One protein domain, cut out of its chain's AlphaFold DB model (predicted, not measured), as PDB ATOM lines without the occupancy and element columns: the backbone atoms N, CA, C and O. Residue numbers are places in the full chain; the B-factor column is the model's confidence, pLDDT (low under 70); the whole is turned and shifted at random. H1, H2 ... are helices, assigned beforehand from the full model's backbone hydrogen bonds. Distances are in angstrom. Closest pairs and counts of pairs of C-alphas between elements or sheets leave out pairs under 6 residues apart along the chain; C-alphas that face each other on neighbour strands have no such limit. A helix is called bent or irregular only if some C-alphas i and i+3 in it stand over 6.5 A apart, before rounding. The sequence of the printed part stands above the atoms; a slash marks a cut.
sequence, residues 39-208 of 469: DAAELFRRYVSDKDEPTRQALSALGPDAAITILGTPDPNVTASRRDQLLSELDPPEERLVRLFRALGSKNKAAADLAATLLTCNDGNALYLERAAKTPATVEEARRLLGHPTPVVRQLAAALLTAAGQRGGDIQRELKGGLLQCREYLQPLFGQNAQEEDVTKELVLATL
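This is residues 39 to 208 of the 469 residues of an uncharacterized protein of Archangium gephyra (UniProt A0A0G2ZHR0). A body of short helices is built round H9, on which H6, H7, H8, H10 and H11 pack, and the hairpin of H4 and H5 joins it through H4, which packs on H7 and H8. Beyond that hairpin H3 and H2b make a loose tail that leads to the hairpin of H1 and H2a at one end of the longest axis; H12 lies at the other end. The printed part has 170 residues with twelve named helices, H1 to H12 in order, and no named strand: the class is all helix. It is only just loose, close to compact, with a radius of gyration of the C-alphas of 18.8 A, and only just elongated, spanning 60 by 30 by 28 A.

H1, residues 40 to 49, begins at C-alpha 40 (31.418, 4.890, 8.938). H2, residues 53 to 71, was assigned as one helix by its hydrogen bonds but is bent: C-alphas 61 and 64 are 9.2 A apart, and its arms are H2a, 53 to 61, and H2b, 64 to 71. H3 is 80 to 90, H4 93 to 104, 16.5 A long, H5 109 to 118, H6 121 to 124, H7 126 to 133 and H8 136 to 145. H9, 151 to 163, is 18.4 A long and H10, 169 to 181, 19.1 A. H11, 183 to 190, is irregular, with C-alphas 185 and 188 7.0 A apart. H12, 196 to 208, is 18.1 A long and ends at C-alpha 208 (-3.206, 50.509, 4.355).

H1 and H2a form a hairpin at a shallow tilt of 25 degrees, closest at C-alphas Val 48 and Arg 56, 5.5 A. H3 touches no helix. H4 and H5 form a hairpin, closest at C-alphas Leu 104 and Ala 112, 4.1 A. H9 is the hub: for instance it touches H8, closest at C-alphas Ala 142 and Ala 157, 4.6 A, and H10, at Ala 158 and Ile 171, 4.9 A. H10 and H12 only just touch, with 3 pairs of C-alphas within 8 A, closest at Leu 180 and Leu 203, 6.6 A. Every O i to N i+4 pair is within hydrogen-bond range in H1, H2a, H3, H4, H5, H7, H8, H9 and H12, against 3 of 4 in H2b, 7 of 9 in H10 and 1 of 4 in H11, where 3 of 5 O i to N i+3 pairs are; H6 is too short for an i+4 pair.

The C-alphas farthest apart, Asp 39 and Glu 197, are 62.6 A apart. The printed part has no cut and no long link. Mean pLDDT of the printed part is 74.0; residues 40 to 48, 53 to 55, 57 to 91 and 192 to 208 are under 70.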
ATOM      1  N   ASP A  39      35.045   2.005   7.576       70.06
ATOM      2  CA  ASP A  39      33.676   1.892   8.070       70.06
ATOM      3  C   ASP A  39      33.228   3.216   8.720       70.06
ATOM      4  O   ASP A  39      33.973   3.845   9.482       70.06
ATOM      5  N   ALA A  40      32.004   3.655   8.420       55.16
ATOM      6  CA  ALA A  40      31.418   4.890   8.938       55.16
ATOM      7  C   ALA A  40      31.371   4.901  10.475       55.16
ATOM      8  O   ALA A  40      31.617   5.938  11.097       55.16
ATOM      9  N   ALA A  41      31.170   3.733  11.095       60.78
ATOM     10  CA  ALA A  41      31.207   3.584  12.547       60.78
ATOM     11  C   ALA A  41      32.607   3.833  13.139       60.78
ATOM     12  O   ALA A  41      32.733   4.218  14.305       60.78
ATOM     13  N   GLU A  42      33.674   3.612  12.369       67.19
ATOM     14  CA  GLU A  42      35.046   3.881  12.802       67.19
ATOM     15  C   GLU A  42      35.407   5.365  12.639       67.19
ATOM     16  O   GLU A  42      36.044   5.949  13.520       67.19
ATOM     17  N   LEU A  43      34.941   6.007  11.564       66.94
ATOM     18  CA  LEU A  43      35.090   7.454  11.374       66.94
ATOM     19  C   LEU A  43      34.341   8.249  12.450       66.94
ATOM     20  O   LEU A  43      34.889   9.214  12.985       66.94
ATOM     21  N   PHE A  44      33.135   7.812  12.823       64.75
ATOM     22  CA  PHE A  44      32.364   8.425  13.902       64.75
ATOM     23  C   PHE A  44      33.063   8.285  15.259       64.75
ATOM     24  O   PHE A  44      33.226   9.271  15.976       64.75
ATOM     25  N   ARG A  45      33.576   7.091  15.586       69.94
ATOM     26  CA  ARG A  45      34.344   6.869  16.822       69.94
ATOM     27  C   ARG A  45      35.575   7.774  16.923       69.94
ATOM     28  O   ARG A  45      35.835   8.306  17.998       69.94
ATOM     29  N   ARG A  46      36.289   8.001  15.814       68.50
ATOM     30  CA  ARG A  46      37.427   8.941  15.772       68.50
ATOM     31  C   ARG A  46      37.003  10.404  15.901       68.50
ATOM     32  O   ARG A  46      37.703  11.192  16.519       68.50
ATOM     33  N   TYR A  47      35.857  10.778  15.344       64.44
ATOM     34  CA  TYR A  47      35.329  12.133  15.502       64.44
ATOM     35  C   TYR A  47      34.921  12.423  16.956       64.44
ATOM     36  O   TYR A  47      35.225  13.490  17.483       64.44
ATOM     37  N   VAL A  48      34.271  11.459  17.614       68.06
ATOM     38  CA  VAL A  48      33.823  11.557  19.013       68.06
ATOM     39  C   VAL A  48      35.004  11.531  19.994       68.06
ATOM     40  O   VAL A  48      34.972  12.219  21.017       68.06
ATOM     41  N   SER A  49      36.087  10.808  19.680       72.75
ATOM     42  CA  SER A  49      37.281  10.772  20.538       72.75
ATOM     43  C   SER A  49      37.981  12.126  20.661       72.75
ATOM     44  O   SER A  49      38.552  12.405  21.713       72.75
ATOM     45  N   ASP A  50      37.877  12.982  19.643       72.69
ATOM     46  CA  ASP A  50      38.556  14.284  19.585       72.69
ATOM     47  C   ASP A  50      37.760  15.429  20.248       72.69
ATOM     48  O   ASP A  50      38.199  16.581  20.231       72.69
ATOM     49  N   LYS A  51      36.587  15.141  20.830       77.88
ATOM     50  CA  LYS A  51      35.749  16.123  21.544       77.88
ATOM     51  C   LYS A  51      35.988  16.118  23.054       77.88
ATOM     52  O   LYS A  51      36.524  15.158  23.613       77.88
ATOM     53  N   ASP A  52      35.599  17.206  23.708       77.06
ATOM     54  CA  ASP A  52      35.585  17.335  25.163       77.06
ATOM     55  C   ASP A  52      34.537  16.408  25.802       77.06
ATOM     56  O   ASP A  52      33.602  15.950  25.147       77.06
ATOM     57  N   GLU A  53      34.728  16.081  27.080       63.41
ATOM     58  CA  GLU A  53      33.998  15.006  27.766       63.41
ATOM     59  C   GLU A  53      32.460  15.169  27.772       63.41
ATOM     60  O   GLU A  53      31.777  14.183  27.486       63.41
ATOM     61  N   PRO A  54      31.882  16.371  27.979       59.72
ATOM     62  CA  PRO A  54      30.430  16.560  27.910       59.72
ATOM     63  C   PRO A  54      29.875  16.295  26.501       59.72
ATOM     64  O   PRO A  54      28.904  15.558  26.326       59.72
ATOM     65  N   THR A  55      30.542  16.829  25.474       51.09
ATOM     66  CA  THR A  55      30.175  16.644  24.062       51.09
ATOM     67  C   THR A  55      30.342  15.189  23.628       51.09
ATOM     68  O   THR A  55      29.518  14.647  22.891       51.09
ATOM     69  N   ARG A  56      31.391  14.519  24.114       76.94
ATOM     70  CA  ARG A  56      31.640  13.097  23.873       76.94
ATOM     71  C   ARG A  56      30.526  12.232  24.459       76.94
ATOM     72  O   ARG A  56      30.077  11.310  23.779       76.94
ATOM     73  N   GLN A  57      30.061  12.531  25.671       60.44
ATOM     74  CA  GLN A  57      28.967  11.802  26.322       60.44
ATOM     75  C   GLN A  57      27.633  12.003  25.595       60.44
ATOM     76  O   GLN A  57      26.946  11.021  25.313       60.44
ATOM     77  N   ALA A  58      27.320  13.236  25.187       55.41
ATOM     78  CA  ALA A  58      26.121  13.537  24.407       55.41
ATOM     79  C   ALA A  58      26.118  12.829  23.036       55.41
ATOM     80  O   ALA A  58      25.134  12.195  22.659       55.41
ATOM     81  N   LEU A  59      27.241  12.862  22.308       53.31
ATOM     82  CA  LEU A  59      27.365  12.205  21.001       53.31
ATOM     83  C   LEU A  59      27.404  10.672  21.101       53.31
ATOM     84  O   LEU A  59      26.915   9.987  20.205       53.31
ATOM     85  N   SER A  60      27.954  10.122  22.188       66.44
ATOM     86  CA  SER A  60      27.982   8.671  22.420       66.44
ATOM     87  C   SER A  60      26.600   8.115  22.773       66.44
ATOM     88  O   SER A  60      26.292   6.988  22.395       66.44
ATOM     89  N   ALA A  61      25.754   8.905  23.445       62.25
ATOM     90  CA  ALA A  61      24.381   8.529  23.783       62.25
ATOM     91  C   ALA A  61      23.446   8.464  22.559       62.25
ATOM     92  O   ALA A  61      22.458   7.736  22.581       62.25
ATOM     93  N   LEU A  62      23.766   9.193  21.485       49.84
ATOM     94  CA  LEU A  62      22.969   9.232  20.253       49.84
ATOM     95  C   LEU A  62      23.208   8.022  19.332       49.84
ATOM     96  O   LEU A  62      22.340   7.672  18.537       49.84
ATOM     97  N   GLY A  63      24.361   7.357  19.444       53.38
ATOM     98  CA  GLY A  63      24.758   6.277  18.540       53.38
ATOM     99  C   GLY A  63      25.140   6.765  17.125       53.38
ATOM    100  O   GLY A  63      24.783   7.871  16.711       53.38
ATOM    101  N   PRO A  64      25.898   5.954  16.360       47.69
ATOM    102  CA  PRO A  64      26.443   6.357  15.060       47.69
ATOM    103  C   PRO A  64      25.356   6.679  14.024       47.69
ATOM    104  O   PRO A  64      25.528   7.605  13.233       47.69
ATOM    105  N   ASP A  65      24.214   5.990  14.070       45.59
ATOM    106  CA  ASP A  65      23.145   6.151  13.080       45.59
ATOM    107  C   ASP A  65      22.372   7.472  13.251       45.59
ATOM    108  O   ASP A  65      22.068   8.145  12.264       45.59
ATOM    109  N   ALA A  66      22.126   7.932  14.484       44.75
ATOM    110  CA  ALA A  66      21.430   9.202  14.721       44.75
ATOM    111  C   ALA A  66      22.308  10.420  14.384       44.75
ATOM    112  O   ALA A  66      21.816  11.419  13.855       44.75
ATOM    113  N   ALA A  67      23.620  10.331  14.622       48.28
ATOM    114  CA  ALA A  67      24.559  11.411  14.321       48.28
ATOM    115  C   ALA A  67      24.816  11.586  12.812       48.28
ATOM    116  O   ALA A  67      24.965  12.714  12.336       48.28
ATOM    117  N   ILE A  68      24.814  10.490  12.044       46.41
ATOM    118  CA  ILE A  68      24.898  10.523  10.573       46.41
ATOM    119  C   ILE A  68      23.613  11.129   9.971       46.41
ATOM    120  O   ILE A  68      23.683  11.920   9.031       46.41
ATOM    121  N   THR A  69      22.453  10.862  10.579       50.47
ATOM    122  CA  THR A  69      21.129  11.342  10.132       50.47
ATOM    123  C   THR A  69      20.913  12.853  10.330       50.47
ATOM    124  O   THR A  69      20.157  13.486   9.588       50.47
ATOM    125  N   ILE A  70      21.594  13.471  11.302       44.69
ATOM    126  CA  ILE A  70      21.558  14.931  11.521       44.69
ATOM    127  C   ILE A  70      22.430  15.675  10.490       44.69
ATOM    128  O   ILE A  70      22.147  16.824  10.157       44.69
ATOM    129  N   LEU A  71      23.455  15.014   9.935       44.44
ATOM    130  CA  LEU A  71      24.438  15.629   9.033       44.44
ATOM    131  C   LEU A  71      24.270  15.259   7.547       44.44
ATOM    132  O   LEU A  71      24.894  15.900   6.699       44.44
ATOM    133  N   GLY A  72      23.417  14.293   7.193       43.12
ATOM    134  CA  GLY A  72      23.200  13.926   5.795       43.12
ATOM    135  C   GLY A  72      21.964  13.060   5.560       43.12
ATOM    136  O   GLY A  72      21.980  11.866   5.825       43.12
ATOM    137  N   THR A  73      20.947  13.660   4.934       41.88
ATOM    138  CA  THR A  73      19.689  13.082   4.400       41.88
ATOM    139  C   THR A  73      18.590  12.676   5.401       41.88
ATOM    140  O   THR A  73      18.881  12.221   6.503       41.88
ATOM    141  N   PRO A  74      17.299  12.894   5.055       40.34
ATOM    142  CA  PRO A  74      16.216  12.788   6.020       40.34
ATOM    143  C   PRO A  74      15.690  11.361   6.214       40.34
ATOM    144  O   PRO A  74      15.216  10.741   5.267       40.34
ATOM    145  N   ASP A  75      15.690  10.895   7.466       44.44
ATOM    146  CA  ASP A  75      14.860   9.773   7.923       44.44
ATOM    147  C   ASP A  75      13.372  10.197   7.923       44.44
ATOM    148  O   ASP A  75      13.038  11.205   8.559       44.44
ATOM    149  N   PRO A  76      12.472   9.479   7.223       47.19
ATOM    150  CA  PRO A  76      11.041   9.786   7.187       47.19
ATOM    151  C   PRO A  76      10.317   9.611   8.534       47.19
ATOM    152  O   PRO A  76       9.178  10.055   8.658       47.19
ATOM    153  N   ASN A  77      10.949   8.998   9.541       44.12
ATOM    154  CA  ASN A  77      10.337   8.749  10.850       44.12
ATOM    155  C   ASN A  77      10.631   9.832  11.900       44.12
ATOM    156  O   ASN A  77      10.017   9.834  12.968       44.12
ATOM    157  N   VAL A  78      11.538  10.773  11.618       46.03
ATOM    158  CA  VAL A  78      11.803  11.911  12.510       46.03
ATOM    159  C   VAL A  78      10.890  13.063  12.108       46.03
ATOM    160  O   VAL A  78      11.045  13.656  11.039       46.03
ATOM    161  N   THR A  79       9.928  13.398  12.967       57.81
ATOM    162  CA  THR A  79       9.033  14.535  12.726       57.81
ATOM    163  C   THR A  79       9.842  15.832  12.633       57.81
ATOM    164  O   THR A  79      10.810  16.020  13.374       57.81
ATOM    165  N   ALA A  80       9.441  16.745  11.739       52.19
ATOM    166  CA  ALA A  80      10.101  18.046  11.560       52.19
ATOM    167  C   ALA A  80      10.312  18.768  12.906       52.19
ATOM    168  O   ALA A  80      11.413  19.205  13.213       52.19
ATOM    169  N   SER A  81       9.303  18.709  13.780       48.22
ATOM    170  CA  SER A  81       9.347  19.265  15.135       48.22
ATOM    171  C   SER A  81      10.452  18.675  16.032       48.22
ATOM    172  O   SER A  81      11.087  19.425  16.768       48.22
ATOM    173  N   ARG A  82      10.737  17.363  15.962       53.34
ATOM    174  CA  ARG A  82      11.805  16.719  16.756       53.34
ATOM    175  C   ARG A  82      13.197  17.073  16.220       53.34
ATOM    176  O   ARG A  82      14.126  17.256  17.001       53.34
ATOM    177  N   ARG A  83      13.341  17.184  14.893       59.53
ATOM    178  CA  ARG A  83      14.585  17.628  14.244       59.53
ATOM    179  C   ARG A  83      14.901  19.085  14.594       59.53
ATOM    180  O   ARG A  83      16.047  19.383  14.917       59.53
ATOM    181  N   ASP A  84      13.901  19.960  14.558       56.41
ATOM    182  CA  ASP A  84      14.064  21.386  14.861       56.41
ATOM    183  C   ASP A  84      14.451  21.615  16.325       56.41
ATOM    184  O   ASP A  84      15.332  22.426  16.611       56.41
ATOM    185  N   GLN A  85      13.869  20.835  17.242       57.12
ATOM    186  CA  GLN A  85      14.237  20.853  18.655       57.12
ATOM    187  C   GLN A  85      15.705  20.437  18.865       57.12
ATOM    188  O   GLN A  85      16.466  21.171  19.491       57.12
ATOM    189  N   LEU A  86      16.148  19.333  18.254       56.03
ATOM    190  CA  LEU A  86      17.534  18.858  18.369       56.03
ATOM    191  C   LEU A  86      18.556  19.831  17.756       56.03
ATOM    192  O   LEU A  86      19.625  20.040  18.321       56.03
ATOM    193  N   LEU A  87      18.234  20.460  16.621       53.44
ATOM    194  CA  LEU A  87      19.094  21.482  16.012       53.44
ATOM    195  C   LEU A  87      19.168  22.765  16.854       53.44
ATOM    196  O   LEU A  87      20.183  23.456  16.809       53.44
ATOM    197  N   SER A  88      18.119  23.083  17.618       55.78
ATOM    198  CA  SER A  88      18.123  24.216  18.553       55.78
ATOM    199  C   SER A  88      18.902  23.941  19.845       55.78
ATOM    200  O   SER A  88      19.398  24.879  20.461       55.78
ATOM    201  N   GLU A  89      19.037  22.670  20.234       57.59
ATOM    202  CA  GLU A  89      19.747  22.243  21.449       57.59
ATOM    203  C   GLU A  89      21.258  22.034  21.221       57.59
ATOM    204  O   GLU A  89      22.038  22.153  22.164       57.59
ATOM    205  N   LEU A  90      21.688  21.736  19.987       50.09
ATOM    206  CA  LEU A  90      23.072  21.337  19.679       50.09
ATOM    207  C   LEU A  90      23.994  22.468  19.198       50.09
ATOM    208  O   LEU A  90      25.210  22.338  19.332       50.09
ATOM    209  N   ASP A  91      23.458  23.559  18.648       65.25
ATOM    210  CA  ASP A  91      24.259  24.684  18.153       65.25
ATOM    211  C   ASP A  91      23.936  25.971  18.927       65.25
ATOM    212  O   ASP A  91      22.760  26.284  19.141       65.25
ATOM    213  N   PRO A  92      24.947  26.792  19.276       72.31
ATOM    214  CA  PRO A  92      24.701  28.159  19.707       72.31
ATOM    215  C   PRO A  92      23.808  28.866  18.668       72.31
ATOM    216  O   PRO A  92      24.108  28.791  17.470       72.31
ATOM    217  N   PRO A  93      22.743  29.579  19.075       79.62
ATOM    218  CA  PRO A  93      21.776  30.171  18.141       79.62
ATOM    219  C   PRO A  93      22.414  31.081  17.076       79.62
ATOM    220  O   PRO A  93      21.962  31.148  15.935       79.62
ATOM    221  N   GLU A  94      23.524  31.735  17.421       80.19
ATOM    222  CA  GLU A  94      24.346  32.532  16.505       80.19
ATOM    223  C   GLU A  94      25.057  31.709  15.420       80.19
ATOM    224  O   GLU A  94      25.092  32.119  14.259       80.19
ATOM    225  N   GLU A  95      25.604  30.538  15.757       83.19
ATOM    226  CA  GLU A  95      26.248  29.665  14.776       83.19
ATOM    227  C   GLU A  95      25.222  29.061  13.825       83.19
ATOM    228  O   GLU A  95      25.469  28.993  12.616       83.19
ATOM    229  N   ARG A  96      24.052  28.685  14.360       89.06
ATOM    230  CA  ARG A  96      22.899  28.252  13.568       89.06
ATOM    231  C   ARG A  96      22.523  29.325  12.547       89.06
ATOM    232  O   ARG A  96      22.458  29.026  11.355       89.06
ATOM    233  N   LEU A  97      22.375  30.579  12.982       86.50
ATOM    234  CA  LEU A  97      22.040  31.701  12.103       86.50
ATOM    235  C   LEU A  97      23.082  31.900  10.992       86.50
ATOM    236  O   LEU A  97      22.731  32.001   9.817       86.50
ATOM    237  N   VAL A  98      24.375  31.883  11.333       88.75
ATOM    238  CA  VAL A  98      25.462  32.024  10.348       88.75
ATOM    239  C   VAL A  98      25.455  30.878   9.328       88.75
ATOM    240  O   VAL A  98      25.661  31.115   8.134       88.75
ATOM    241  N   ARG A  99      25.205  29.633   9.756       89.56
ATOM    242  CA  ARG A  99      25.117  28.476   8.847       89.56
ATOM    243  C   ARG A  99      23.906  28.580   7.922       89.56
ATOM    244  O   ARG A  99      24.062  28.345   6.725       89.56
ATOM    245  N   LEU A 100      22.744  28.984   8.441       89.88
ATOM    246  CA  LEU A 100      21.535  29.190   7.640       89.88
ATOM    247  C   LEU A 100      21.739  30.289   6.587       89.88
ATOM    248  O   LEU A 100      21.434  30.069   5.418       89.88
ATOM    249  N   PHE A 101      22.357  31.416   6.948       87.81
ATOM    250  CA  PHE A 101      22.692  32.481   5.992       87.81
ATOM    251  C   PHE A 101      23.671  32.017   4.906       87.81
ATOM    252  O   PHE A 101      23.487  32.324   3.729       87.81
ATOM    253  N   ARG A 102      24.686  31.220   5.261       89.75
ATOM    254  CA  ARG A 102      25.596  30.628   4.265       89.75
ATOM    255  C   ARG A 102      24.896  29.627   3.350       89.75
ATOM    256  O   ARG A 102      25.219  29.569   2.166       89.75
ATOM    257  N   ALA A 103      23.972  28.829   3.884       91.31
ATOM    258  CA  ALA A 103      23.200  27.871   3.100       91.31
ATOM    259  C   ALA A 103      22.261  28.584   2.113       91.31
ATOM    260  O   ALA A 103      22.205  28.192   0.947       91.31
ATOM    261  N   LEU A 104      21.622  29.677   2.545       90.75
ATOM    262  CA  LEU A 104      20.819  30.564   1.698       90.75
ATOM    263  C   LEU A 104      21.627  31.209   0.569       90.75
ATOM    264  O   LEU A 104      21.149  31.297  -0.556       90.75
ATOM    265  N   GLY A 105      22.866  31.614   0.854       83.56
ATOM    266  CA  GLY A 105      23.799  32.140  -0.144       83.56
ATOM    267  C   GLY A 105      24.418  31.092  -1.071       83.56
ATOM    268  O   GLY A 105      25.163  31.420  -2.000       83.56
ATOM    269  N   SER A 106      24.178  29.804  -0.810       91.12
ATOM    270  CA  SER A 106      24.816  28.731  -1.562       91.12
ATOM    271  C   SER A 106      24.198  28.577  -2.955       91.12
ATOM    272  O   SER A 106      23.003  28.759  -3.165       91.12
ATOM    273  N   LYS A 107      25.005  28.143  -3.931       88.88
ATOM    274  CA  LYS A 107      24.503  27.784  -5.273       88.88
ATOM    275  C   LYS A 107      23.630  26.520  -5.272       88.88
ATOM    276  O   LYS A 107      23.070  26.168  -6.307       88.88
ATOM    277  N   ASN A 108      23.553  25.801  -4.151       92.06
ATOM    278  CA  ASN A 108      22.744  24.601  -4.030       92.06
ATOM    279  C   ASN A 108      21.308  24.990  -3.657       92.06
ATOM    280  O   ASN A 108      21.013  25.262  -2.496       92.06
ATOM    281  N   LYS A 109      20.413  24.959  -4.651       89.62
ATOM    282  CA  LYS A 109      19.003  25.330  -4.484       89.62
ATOM    283  C   LYS A 109      18.311  24.562  -3.350       89.62
ATOM    284  O   LYS A 109      17.606  25.176  -2.565       89.62
ATOM    285  N   ALA A 110      18.558  23.258  -3.210       86.56
ATOM    286  CA  ALA A 110      17.923  22.456  -2.160       86.56
ATOM    287  C   ALA A 110      18.371  22.874  -0.749       86.56
ATOM    288  O   ALA A 110      17.569  22.878   0.181       86.56
ATOM    289  N   ALA A 111      19.644  23.254  -0.593       84.06
ATOM    290  CA  ALA A 111      20.166  23.747   0.678       84.06
ATOM    291  C   ALA A 111      19.611  25.139   1.013       84.06
ATOM    292  O   ALA A 111      19.271  25.394   2.165       84.06
ATOM    293  N   ALA A 112      19.488  26.013   0.010       83.69
ATOM    294  CA  ALA A 112      18.887  27.332   0.173       83.69
ATOM    295  C   ALA A 112      17.390  27.240   0.519       83.69
ATOM    296  O   ALA A 112      16.950  27.875   1.474       83.69
ATOM    297  N   ASP A 113      16.630  26.396  -0.185       84.25
ATOM    298  CA  ASP A 113      15.199  26.186   0.066       84.25
ATOM    299  C   ASP A 113      14.968  25.627   1.482       84.25
ATOM    300  O   ASP A 113      14.142  26.153   2.229       84.25
ATOM    301  N   LEU A 114      15.750  24.624   1.901       88.56
ATOM    302  CA  LEU A 114      15.682  24.087   3.264       88.56
ATOM    303  C   LEU A 114      16.043  25.153   4.306       88.56
ATOM    304  O   LEU A 114      15.312  25.337   5.278       88.56
ATOM    305  N   ALA A 115      17.130  25.897   4.104       88.50
ATOM    306  CA  ALA A 115      17.531  26.952   5.030       88.50
ATOM    307  C   ALA A 115      16.468  28.055   5.152       88.50
ATOM    308  O   ALA A 115      16.220  28.537   6.256       88.50
ATOM    309  N   ALA A 116      15.785  28.402   4.056       86.38
ATOM    310  CA  ALA A 116      14.681  29.357   4.073       86.38
ATOM    311  C   ALA A 116      13.499  28.866   4.922       86.38
ATOM    312  O   ALA A 116      12.873  29.677   5.597       86.38
ATOM    313  N   THR A 117      13.208  27.559   4.914       87.44
ATOM    314  CA  THR A 117      12.133  26.975   5.742       87.44
ATOM    315  C   THR A 117      12.484  26.863   7.224       87.44
ATOM    316  O   THR A 117      11.582  26.829   8.053       87.44
ATOM    317  N   LEU A 118      13.776  26.813   7.560       88.50
ATOM    318  CA  LEU A 118      14.256  26.676   8.939       88.50
ATOM    319  C   LEU A 118      14.425  28.019   9.663       88.50
ATOM    320  O   LEU A 118      14.577  28.033  10.888       88.50
ATOM    321  N   LEU A 119      14.431  29.135   8.928       88.56
ATOM    322  CA  LEU A 119      14.464  30.467   9.523       88.56
ATOM    323  C   LEU A 119      13.109  30.831  10.121       88.56
ATOM    324  O   LEU A 119      12.065  30.721   9.481       88.56
ATOM    325  N   THR A 120      13.154  31.336  11.344       87.19
ATOM    326  CA  THR A 120      11.980  31.746  12.114       87.19
ATOM    327  C   THR A 120      12.139  33.183  12.597       87.19
ATOM    328  O   THR A 120      13.236  33.735  12.589       87.19
ATOM    329  N   CYS A 121      11.062  33.806  13.078       85.12
ATOM    330  CA  CYS A 121      11.164  35.136  13.684       85.12
ATOM    331  C   CYS A 121      12.091  35.168  14.914       85.12
ATOM    332  O   CYS A 121      12.691  36.206  15.182       85.12
ATOM    333  N   ASN A 122      12.274  34.040  15.613       85.44
ATOM    334  CA  ASN A 122      13.160  33.931  16.781       85.44
ATOM    335  C   ASN A 122      14.628  34.177  16.422       85.44
ATOM    336  O   ASN A 122      15.402  34.674  17.242       85.44
ATOM    337  N   ASP A 123      15.000  33.880  15.176       86.62
ATOM    338  CA  ASP A 123      16.321  34.170  14.624       86.62
ATOM    339  C   ASP A 123      16.569  35.684  14.470       86.62
ATOM    340  O   ASP A 123      17.703  36.122  14.279       86.62
ATOM    341  N   GLY A 124      15.515  36.497  14.612       83.75
ATOM    342  CA  GLY A 124      15.560  37.954  14.665       83.75
ATOM    343  C   GLY A 124      15.939  38.530  16.031       83.75
ATOM    344  O   GLY A 124      15.903  39.748  16.190       83.75
ATOM    345  N   ASN A 125      16.285  37.704  17.026       89.06
ATOM    346  CA  ASN A 125      16.744  38.192  18.326       89.06
ATOM    347  C   ASN A 125      17.972  39.105  18.163       89.06
ATOM    348  O   ASN A 125      18.991  38.710  17.589       89.06
ATOM    349  N   ALA A 126      17.890  40.316  18.720       85.38
ATOM    350  CA  ALA A 126      18.926  41.336  18.590       85.38
ATOM    351  C   ALA A 126      20.324  40.849  19.014       85.38
ATOM    352  O   ALA A 126      21.299  41.159  18.334       85.38
ATOM    353  N   LEU A 127      20.437  40.026  20.065       86.00
ATOM    354  CA  LEU A 127      21.729  39.496  20.517       86.00
ATOM    355  C   LEU A 127      22.362  38.553  19.485       86.00
ATOM    356  O   LEU A 127      23.577  38.596  19.275       86.00
ATOM    357  N   TYR A 128      21.560  37.706  18.833       90.25
ATOM    358  CA  TYR A 128      22.056  36.786  17.802       90.25
ATOM    359  C   TYR A 128      22.467  37.556  16.549       90.25
ATOM    360  O   TYR A 128      23.539  37.307  15.993       90.25
ATOM    361  N   LEU A 129      21.662  38.547  16.159       90.06
ATOM    362  CA  LEU A 129      21.948  39.423  15.027       90.06
ATOM    363  C   LEU A 129      23.217  40.251  15.246       90.06
ATOM    364  O   LEU A 129      24.062  40.291  14.356       90.06
ATOM    365  N   GLU A 130      23.405  40.851  16.424       89.25
ATOM    366  CA  GLU A 130      24.618  41.609  16.762       89.25
ATOM    367  C   GLU A 130      25.877  40.743  16.699       89.25
ATOM    368  O   GLU A 130      26.917  41.183  16.206       89.25
ATOM    369  N   ARG A 131      25.811  39.499  17.184       89.31
ATOM    370  CA  ARG A 131      26.952  38.574  17.131       89.31
ATOM    371  C   ARG A 131      27.238  38.117  15.705       89.31
ATOM    372  O   ARG A 131      28.396  38.165  15.286       89.31
ATOM    373  N   ALA A 132      26.212  37.752  14.936       89.44
ATOM    374  CA  ALA A 132      26.359  37.364  13.535       89.44
ATOM    375  C   ALA A 132      26.907  38.521  12.672       89.44
ATOM    376  O   ALA A 132      27.792  38.314  11.832       89.44
ATOM    377  N   ALA A 133      26.464  39.752  12.943       92.38
ATOM    378  CA  ALA A 133      26.896  40.977  12.273       92.38
ATOM    379  C   ALA A 133      28.388  41.312  12.461       92.38
ATOM    380  O   ALA A 133      28.956  42.037  11.645       92.38
ATOM    381  N   LYS A 134      29.068  40.754  13.474       91.94
ATOM    382  CA  LYS A 134      30.522  40.946  13.664       91.94
ATOM    383  C   LYS A 134      31.367  40.275  12.584       91.94
ATOM    384  O   LYS A 134      32.550  40.585  12.458       91.94
ATOM    385  N   THR A 135      30.798  39.347  11.817       91.38
ATOM    386  CA  THR A 135      31.529  38.613  10.780       91.38
ATOM    387  C   THR A 135      31.337  39.272   9.404       91.38
ATOM    388  O   THR A 135      30.228  39.235   8.867       91.38
ATOM    389  N   PRO A 136      32.392  39.829   8.768       92.38
ATOM    390  CA  PRO A 136      32.255  40.537   7.487       92.38
ATOM    391  C   PRO A 136      31.630  39.685   6.376       92.38
ATOM    392  O   PRO A 136      30.882  40.192   5.546       92.38
ATOM    393  N   ALA A 137      31.899  38.376   6.387       90.19
ATOM    394  CA  ALA A 137      31.322  37.430   5.437       90.19
ATOM    395  C   ALA A 137      29.791  37.339   5.550       90.19
ATOM    396  O   ALA A 137      29.108  37.284   4.533       90.19
ATOM    397  N   THR A 138      29.249  37.355   6.770       90.94
ATOM    398  CA  THR A 138      27.797  37.294   6.996       90.94
ATOM    399  C   THR A 138      27.124  38.608   6.612       90.94
ATOM    400  O   THR A 138      26.044  38.588   6.032       90.94
ATOM    401  N   VAL A 139      27.778  39.750   6.857       94.50
ATOM    402  CA  VAL A 139      27.287  41.067   6.414       94.50
ATOM    403  C   VAL A 139      27.203  41.136   4.888       94.50
ATOM    404  O   VAL A 139      26.198  41.591   4.346       94.50
ATOM    405  N   GLU A 140      28.230  40.661   4.182       94.12
ATOM    406  CA  GLU A 140      28.230  40.650   2.717       94.12
ATOM    407  C   GLU A 140      27.165  39.702   2.146       94.12
ATOM    408  O   GLU A 140      26.489  40.042   1.176       94.12
ATOM    409  N   GLU A 141      26.950  38.548   2.779       94.38
ATOM    410  CA  GLU A 141      25.895  37.625   2.361       94.38
ATOM    411  C   GLU A 141      24.494  38.199   2.624       94.38
ATOM    412  O   GLU A 141      23.624  38.140   1.758       94.38
ATOM    413  N   ALA A 142      24.285  38.870   3.760       94.31
ATOM    414  CA  ALA A 142      23.028  39.553   4.049       94.31
ATOM    415  C   ALA A 142      22.692  40.635   3.005       94.31
ATOM    416  O   ALA A 142      21.529  40.784   2.635       94.31
ATOM    417  N   ARG A 143      23.686  41.343   2.443       96.06
ATOM    418  CA  ARG A 143      23.440  42.291   1.336       96.06
ATOM    419  C   ARG A 143      22.858  41.610   0.102       96.06
ATOM    420  O   ARG A 143      21.957  42.165  -0.521       96.06
ATOM    421  N   ARG A 144      23.347  40.417  -0.245       94.75
ATOM    422  CA  ARG A 144      22.825  39.639  -1.384       94.75
ATOM    423  C   ARG A 144      21.402  39.159  -1.121       94.75
ATOM    424  O   ARG A 144      20.566  39.187  -2.021       94.75
ATOM    425  N   LEU A 145      21.121  38.776   0.122       94.56
ATOM    426  CA  LEU A 145      19.828  38.238   0.540       94.56
ATOM    427  C   LEU A 145      18.712  39.289   0.664       94.56
ATOM    428  O   LEU A 145      17.548  38.904   0.741       94.56
ATOM    429  N   LEU A 146      19.007  40.593   0.582       94.44
ATOM    430  CA  LEU A 146      17.969  41.630   0.465       94.44
ATOM    431  C   LEU A 146      17.089  41.463  -0.786       94.44
ATOM    432  O   LEU A 146      15.939  41.891  -0.785       94.44
ATOM    433  N   GLY A 147      17.602  40.828  -1.845       90.56
ATOM    434  CA  GLY A 147      16.840  40.515  -3.059       90.56
ATOM    435  C   GLY A 147      16.146  39.148  -3.041       90.56
ATOM    436  O   GLY A 147      15.640  38.718  -4.076       90.56
ATOM    437  N   HIS A 148      16.161  38.425  -1.916       93.94
ATOM    438  CA  HIS A 148      15.647  37.056  -1.855       93.94
ATOM    439  C   HIS A 148      14.109  37.017  -2.005       93.94
ATOM    440  O   HIS A 148      13.417  37.855  -1.426       93.94
ATOM    441  N   PRO A 149      13.518  36.046  -2.733       89.12
ATOM    442  CA  PRO A 149      12.065  35.999  -2.941       89.12
ATOM    443  C   PRO A 149      11.268  35.836  -1.636       89.12
ATOM    444  O   PRO A 149      10.189  36.409  -1.487       89.12
ATOM    445  N   THR A 150      11.806  35.093  -0.666       87.81
ATOM    446  CA  THR A 150      11.152  34.830   0.626       87.81
ATOM    447  C   THR A 150      11.203  36.057   1.555       87.81
ATOM    448  O   THR A 150      12.305  36.491   1.899       87.81
ATOM    449  N   PRO A 151      10.055  36.593   2.026       88.94
ATOM    450  CA  PRO A 151      10.007  37.794   2.870       88.94
ATOM    451  C   PRO A 151      10.812  37.693   4.172       88.94
ATOM    452  O   PRO A 151      11.611  38.577   4.457       88.94
ATOM    453  N   VAL A 152      10.676  36.591   4.920       86.25
ATOM    454  CA  VAL A 152      11.385  36.391   6.202       86.25
ATOM    455  C   VAL A 152      12.908  36.458   6.026       86.25
ATOM    456  O   VAL A 152      13.608  37.035   6.856       86.25
ATOM    457  N   VAL A 153      13.432  35.953   4.902       91.69
ATOM    458  CA  VAL A 153      14.868  36.024   4.577       91.69
ATOM    459  C   VAL A 153      15.314  37.473   4.370       91.69
ATOM    460  O   VAL A 153      16.332  37.879   4.928       91.69
ATOM    461  N   ARG A 154      14.542  38.274   3.623       93.94
ATOM    462  CA  ARG A 154      14.845  39.700   3.402       93.94
ATOM    463  C   ARG A 154      14.808  40.502   4.697       93.94
ATOM    464  O   ARG A 154      15.687  41.325   4.934       93.94
ATOM    465  N   GLN A 155      13.829  40.225   5.552       91.25
ATOM    466  CA  GLN A 155      13.654  40.900   6.837       91.25
ATOM    467  C   GLN A 155      14.808  40.601   7.794       91.25
ATOM    468  O   GLN A 155      15.387  41.527   8.360       91.25
ATOM    469  N   LEU A 156      15.200  39.330   7.931       91.62
ATOM    470  CA  LEU A 156      16.351  38.942   8.750       91.62
ATOM    471  C   LEU A 156      17.666  39.482   8.177       91.62
ATOM    472  O   LEU A 156      18.529  39.920   8.934       91.62
ATOM    473  N   ALA A 157      17.813  39.521   6.849       93.44
ATOM    474  CA  ALA A 157      18.959  40.149   6.203       93.44
ATOM    475  C   ALA A 157      19.026  41.658   6.498       93.44
ATOM    476  O   ALA A 157      20.081  42.167   6.878       93.44
ATOM    477  N   ALA A 158      17.901  42.371   6.408       94.56
ATOM    478  CA  ALA A 158      17.810  43.784   6.767       94.56
ATOM    479  C   ALA A 158      18.092  44.030   8.258       94.56
ATOM    480  O   ALA A 158      18.779  44.992   8.608       94.56
ATOM    481  N   ALA A 159      17.625  43.140   9.134       92.81
ATOM    482  CA  ALA A 159      17.882  43.188  10.569       92.81
ATOM    483  C   ALA A 159      19.372  43.001  10.886       92.81
ATOM    484  O   ALA A 159      19.950  43.788  11.637       92.81
ATOM    485  N   LEU A 160      20.023  42.033  10.238       94.69
ATOM    486  CA  LEU A 160      21.455  41.778  10.387       94.69
ATOM    487  C   LEU A 160      22.299  42.953   9.879       94.69
ATOM    488  O   LEU A 160      23.244  43.374  10.543       94.69
ATOM    489  N   LEU A 161      21.942  43.526   8.726       95.19
ATOM    490  CA  LEU A 161      22.614  44.712   8.186       95.19
ATOM    491  C   LEU A 161      22.453  45.928   9.104       95.19
ATOM    492  O   LEU A 161      23.418  46.664   9.315       95.19
ATOM    493  N   THR A 162      21.269  46.103   9.690       94.19
ATOM    494  CA  THR A 162      21.007  47.157  10.679       94.19
ATOM    495  C   THR A 162      21.874  46.970  11.925       94.19
ATOM    496  O   THR A 162      22.537  47.917  12.350       94.19
ATOM    497  N   ALA A 163      21.954  45.745  12.459       92.31
ATOM    498  CA  ALA A 163      22.831  45.401  13.582       92.31
ATOM    499  C   ALA A 163      24.325  45.610  13.253       92.31
ATOM    500  O   ALA A 163      25.108  45.991  14.119       92.31
ATOM    501  N   ALA A 164      24.718  45.451  11.984       93.38
ATOM    502  CA  ALA A 164      26.057  45.773  11.481       93.38
ATOM    503  C   ALA A 164      26.303  47.284  11.268       93.38
ATOM    504  O   ALA A 164      27.342  47.673  10.728       93.38
ATOM    505  N   GLY A 165      25.348  48.148  11.627       94.00
ATOM    506  CA  GLY A 165      25.433  49.600  11.452       94.00
ATOM    507  C   GLY A 165      25.234  50.082  10.012       94.00
ATOM    508  O   GLY A 165      25.434  51.267   9.735       94.00
ATOM    509  N   GLN A 166      24.840  49.203   9.084       93.88
ATOM    510  CA  GLN A 166      24.492  49.603   7.721       93.88
ATOM    511  C   GLN A 166      23.137  50.314   7.728       93.88
ATOM    512  O   GLN A 166      22.208  49.931   8.436       93.88
ATOM    513  N   ARG A 167      23.015  51.362   6.914       89.12
ATOM    514  CA  ARG A 167      21.780  52.139   6.765       89.12
ATOM    515  C   ARG A 167      21.480  52.319   5.284       89.12
ATOM    516  O   ARG A 167      22.394  52.496   4.485       89.12
ATOM    517  N   GLY A 168      20.204  52.292   4.926       89.19
ATOM    518  CA  GLY A 168      19.747  52.490   3.554       89.19
ATOM    519  C   GLY A 168      18.229  52.389   3.461       89.19
ATOM    520  O   GLY A 168      17.605  51.743   4.302       89.19
ATOM    521  N   GLY A 169      17.643  53.028   2.446       85.00
ATOM    522  CA  GLY A 169      16.190  53.030   2.250       85.00
ATOM    523  C   GLY A 169      15.616  51.623   2.067       85.00
ATOM    524  O   GLY A 169      14.575  51.314   2.637       85.00
ATOM    525  N   ASP A 170      16.324  50.745   1.353       83.56
ATOM    526  CA  ASP A 170      15.884  49.361   1.134       83.56
ATOM    527  C   ASP A 170      15.983  48.510   2.408       83.56
ATOM    528  O   ASP A 170      15.061  47.761   2.715       83.56
ATOM    529  N   ILE A 171      17.042  48.698   3.207       90.50
ATOM    530  CA  ILE A 171      17.194  48.049   4.521       90.50
ATOM    531  C   ILE A 171      16.044  48.474   5.440       90.50
ATOM    532  O   ILE A 171      15.396  47.631   6.051       90.50
ATOM    533  N   GLN A 172      15.742  49.775   5.506       86.69
ATOM    534  CA  GLN A 172      14.630  50.275   6.315       86.69
ATOM    535  C   GLN A 172      13.276  49.751   5.831       86.69
ATOM    536  O   GLN A 172      12.442  49.399   6.660       86.69
ATOM    537  N   ARG A 173      13.051  49.676   4.514       87.25
ATOM    538  CA  ARG A 173      11.796  49.172   3.940       87.25
ATOM    539  C   ARG A 173      11.551  47.711   4.321       87.25
ATOM    540  O   ARG A 173      10.466  47.382   4.791       87.25
ATOM    541  N   GLU A 174      12.557  46.854   4.168       90.25
ATOM    542  CA  GLU A 174      12.446  45.433   4.521       90.25
ATOM    543  C   GLU A 174      12.334  45.231   6.039       90.25
ATOM    544  O   GLU A 174      11.513  44.437   6.496       90.25
ATOM    545  N   LEU A 175      13.073  46.006   6.843       86.06
ATOM    546  CA  LEU A 175      12.970  45.948   8.304       86.06
ATOM    547  C   LEU A 175      11.573  46.370   8.796       86.06
ATOM    548  O   LEU A 175      11.020  45.739   9.695       86.06
ATOM    549  N   LYS A 176      10.971  47.392   8.170       86.00
ATOM    550  CA  LYS A 176       9.577  47.798   8.419       86.00
ATOM    551  C   LYS A 176       8.590  46.681   8.073       86.00
ATOM    552  O   LYS A 176       7.712  46.385   8.876       86.00
ATOM    553  N   GLY A 177       8.764  46.018   6.927       79.94
ATOM    554  CA  GLY A 177       7.968  44.836   6.572       79.94
ATOM    555  C   GLY A 177       8.104  43.705   7.600       79.94
ATOM    556  O   GLY A 177       7.126  43.032   7.918       79.94
ATOM    557  N   GLY A 178       9.297  43.549   8.178       78.38
ATOM    558  CA  GLY A 178       9.575  42.583   9.240       78.38
ATOM    559  C   GLY A 178       8.871  42.870  10.555       78.38
ATOM    560  O   GLY A 178       8.479  41.927  11.233       78.38
ATOM    561  N   LEU A 179       8.623  44.131  10.907       82.00
ATOM    562  CA  LEU A 179       7.864  44.461  12.120       82.00
ATOM    563  C   LEU A 179       6.418  43.955  12.079       82.00
ATOM    564  O   LEU A 179       5.862  43.652  13.130       82.00
ATOM    565  N   LEU A 180       5.820  43.825  10.892       77.81
ATOM    566  CA  LEU A 180       4.477  43.254  10.745       77.81
ATOM    567  C   LEU A 180       4.455  41.751  11.043       77.81
ATOM    568  O   LEU A 180       3.467  41.247  11.567       77.81
ATOM    569  N   GLN A 181       5.530  41.040  10.694       78.56
ATOM    570  CA  GLN A 181       5.584  39.575  10.735       78.56
ATOM    571  C   GLN A 181       6.307  39.037  11.978       78.56
ATOM    572  O   GLN A 181       5.924  38.000  12.506       78.56
ATOM    573  N   CYS A 182       7.313  39.760  12.474       82.25
ATOM    574  CA  CYS A 182       8.231  39.353  13.540       82.25
ATOM    575  C   CYS A 182       8.397  40.449  14.615       82.25
ATOM    576  O   CYS A 182       9.510  40.698  15.091       82.25
ATOM    577  N   ARG A 183       7.299  41.129  14.986       81.81
ATOM    578  CA  ARG A 183       7.284  42.304  15.885       81.81
ATOM    579  C   ARG A 183       8.130  42.121  17.144       81.81
ATOM    580  O   ARG A 183       9.017  42.929  17.393       81.81
ATOM    581  N   GLU A 184       7.862  41.062  17.906       81.25
ATOM    582  CA  GLU A 184       8.476  40.822  19.221       81.25
ATOM    583  C   GLU A 184      10.009  40.750  19.157       81.25
ATOM    584  O   GLU A 184      10.689  41.193  20.081       81.25
ATOM    585  N   TYR A 185      10.562  40.257  18.046       81.25
ATOM    586  CA  TYR A 185      11.997  40.019  17.898       81.25
ATOM    587  C   TYR A 185      12.742  41.193  17.267       81.25
ATOM    588  O   TYR A 185      13.876  41.473  17.648       81.25
ATOM    589  N   LEU A 186      12.109  41.904  16.329       81.00
ATOM    590  CA  LEU A 186      12.755  42.987  15.581       81.00
ATOM    591  C   LEU A 186      12.578  44.367  16.224       81.00
ATOM    592  O   LEU A 186      13.372  45.265  15.945       81.00
ATOM    593  N   GLN A 187      11.592  44.545  17.109       82.81
ATOM    594  CA  GLN A 187      11.332  45.814  17.800       82.81
ATOM    595  C   GLN A 187      12.567  46.420  18.505       82.81
ATOM    596  O   GLN A 187      12.767  47.629  18.371       82.81
ATOM    597  N   PRO A 188      13.448  45.650  19.181       84.50
ATOM    598  CA  PRO A 188      14.639  46.208  19.829       84.50
ATOM    599  C   PRO A 188      15.606  46.927  18.873       84.50
ATOM    600  O   PRO A 188      16.296  47.857  19.292       84.50
ATOM    601  N   LEU A 189      15.640  46.551  17.588       79.50
ATOM    602  CA  LEU A 189      16.555  47.135  16.594       79.50
ATOM    603  C   LEU A 189      16.172  48.561  16.178       79.50
ATOM    604  O   LEU A 189      16.991  49.275  15.602       79.50
ATOM    605  N   PHE A 190      14.948  48.994  16.485       76.38
ATOM    606  CA  PHE A 190      14.479  50.358  16.233       76.38
ATOM    607  C   PHE A 190      14.794  51.319  17.392       76.38
ATOM    608  O   PHE A 190      14.570  52.524  17.276       76.38
ATOM    609  N   GLY A 191      15.382  50.805  18.480       74.31
ATOM    610  CA  GLY A 191      15.721  51.559  19.682       74.31
ATOM    611  C   GLY A 191      14.520  51.781  20.607       74.31
ATOM    612  O   GLY A 191      13.374  51.848  20.175       74.31
ATOM    613  N   GLN A 192      14.790  51.949  21.906       53.44
ATOM    614  CA  GLN A 192      13.767  52.161  22.951       53.44
ATOM    615  C   GLN A 192      12.937  53.450  22.770       53.44
ATOM    616  O   GLN A 192      11.922  53.621  23.437       53.44
ATOM    617  N   ASN A 193      13.357  54.342  21.865       43.19
ATOM    618  CA  ASN A 193      12.702  55.619  21.581       43.19
ATOM    619  C   ASN A 193      11.834  55.609  20.318       43.19
ATOM    620  O   ASN A 193      11.244  56.645  20.017       43.19
ATOM    621  N   ALA A 194      11.757  54.499  19.573       52.31
ATOM    622  CA  ALA A 194      10.700  54.348  18.583       52.31
ATOM    623  C   ALA A 194       9.396  54.285  19.378       52.31
ATOM    624  O   ALA A 194       9.083  53.250  19.970       52.31
ATOM    625  N   GLN A 195       8.714  55.429  19.508       51.41
ATOM    626  CA  GLN A 195       7.515  55.501  20.324       51.41
ATOM    627  C   GLN A 195       6.553  54.429  19.831       51.41
ATOM    628  O   GLN A 195       6.484  54.133  18.639       51.41
ATOM    629  N   GLU A 196       5.812  53.823  20.749       49.97
ATOM    630  CA  GLU A 196       4.787  52.849  20.393       49.97
ATOM    631  C   GLU A 196       3.824  53.429  19.342       49.97
ATOM    632  O   GLU A 196       3.354  52.699  18.475       49.97
ATOM    633  N   GLU A 197       3.641  54.758  19.328       48.38
ATOM    634  CA  GLU A 197       2.997  55.506  18.249       48.38
ATOM    635  C   GLU A 197       3.716  55.419  16.899       48.38
ATOM    636  O   GLU A 197       3.032  55.202  15.914       48.38
ATOM    637  N   ASP A 198       5.041  55.533  16.797       52.69
ATOM    638  CA  ASP A 198       5.754  55.398  15.517       52.69
ATOM    639  C   ASP A 198       5.618  53.978  14.962       52.69
ATOM    640  O   ASP A 198       5.326  53.798  13.783       52.69
ATOM    641  N   VAL A 199       5.731  52.960  15.822       52.59
ATOM    642  CA  VAL A 199       5.553  51.556  15.418       52.59
ATOM    643  C   VAL A 199       4.096  51.280  15.039       52.59
ATOM    644  O   VAL A 199       3.851  50.653  14.017       52.59
ATOM    645  N   THR A 200       3.123  51.771  15.814       50.00
ATOM    646  CA  THR A 200       1.683  51.538  15.582       50.00
ATOM    647  C   THR A 200       1.163  52.332  14.388       50.00
ATOM    648  O   THR A 200       0.411  51.802  13.574       50.00
ATOM    649  N   LYS A 201       1.588  53.589  14.236       48.59
ATOM    650  CA  LYS A 201       1.230  54.460  13.112       48.59
ATOM    651  C   LYS A 201       1.816  53.922  11.811       48.59
ATOM    652  O   LYS A 201       1.113  53.904  10.810       48.59
ATOM    653  N   GLU A 202       3.036  53.388  11.830       49.19
ATOM    654  CA  GLU A 202       3.642  52.717  10.671       49.19
ATOM    655  C   GLU A 202       3.016  51.342  10.386       49.19
ATOM    656  O   GLU A 202       2.820  51.004   9.222       49.19
ATOM    657  N   LEU A 203       2.615  50.576  11.411       44.38
ATOM    658  CA  LEU A 203       1.872  49.318  11.234       44.38
ATOM    659  C   LEU A 203       0.533  49.567  10.527       44.38
ATOM    660  O   LEU A 203       0.165  48.857   9.591       44.38
ATOM    661  N   VAL A 204      -0.181  50.606  10.965       40.16
ATOM    662  CA  VAL A 204      -1.450  51.042  10.377       40.16
ATOM    663  C   VAL A 204      -1.236  51.514   8.939       40.16
ATOM    664  O   VAL A 204      -1.980  51.093   8.058       40.16
ATOM    665  N   LEU A 205      -0.196  52.311   8.671       39.09
ATOM    666  CA  LEU A 205       0.132  52.779   7.319       39.09
ATOM    667  C   LEU A 205       0.525  51.634   6.371       39.09
ATOM    668  O   LEU A 205       0.029  51.583   5.252       39.09
ATOM    669  N   ALA A 206       1.320  50.659   6.818       39.34
ATOM    670  CA  ALA A 206       1.708  49.515   5.991       39.34
ATOM    671  C   ALA A 206       0.543  48.538   5.730       39.34
ATOM    672  O   ALA A 206       0.469  47.910   4.673       39.34
ATOM    673  N   THR A 207      -0.402  48.436   6.670       36.38
ATOM    674  CA  THR A 207      -1.649  47.680   6.464       36.38
ATOM    675  C   THR A 207      -2.525  48.363   5.405       36.38
ATOM    676  O   THR A 207      -3.156  47.683   4.596       36.38
ATOM    677  N   LEU A 208      -2.511  49.701   5.361       32.12
ATOM    678  CA  LEU A 208      -3.206  50.509   4.355       32.12
ATOM    679  C   LEU A 208      -2.527  50.453   2.969       32.12
ATOM    680  O   LEU A 208      -3.235  50.434   1.967       32.12
TER     681      LEU A 208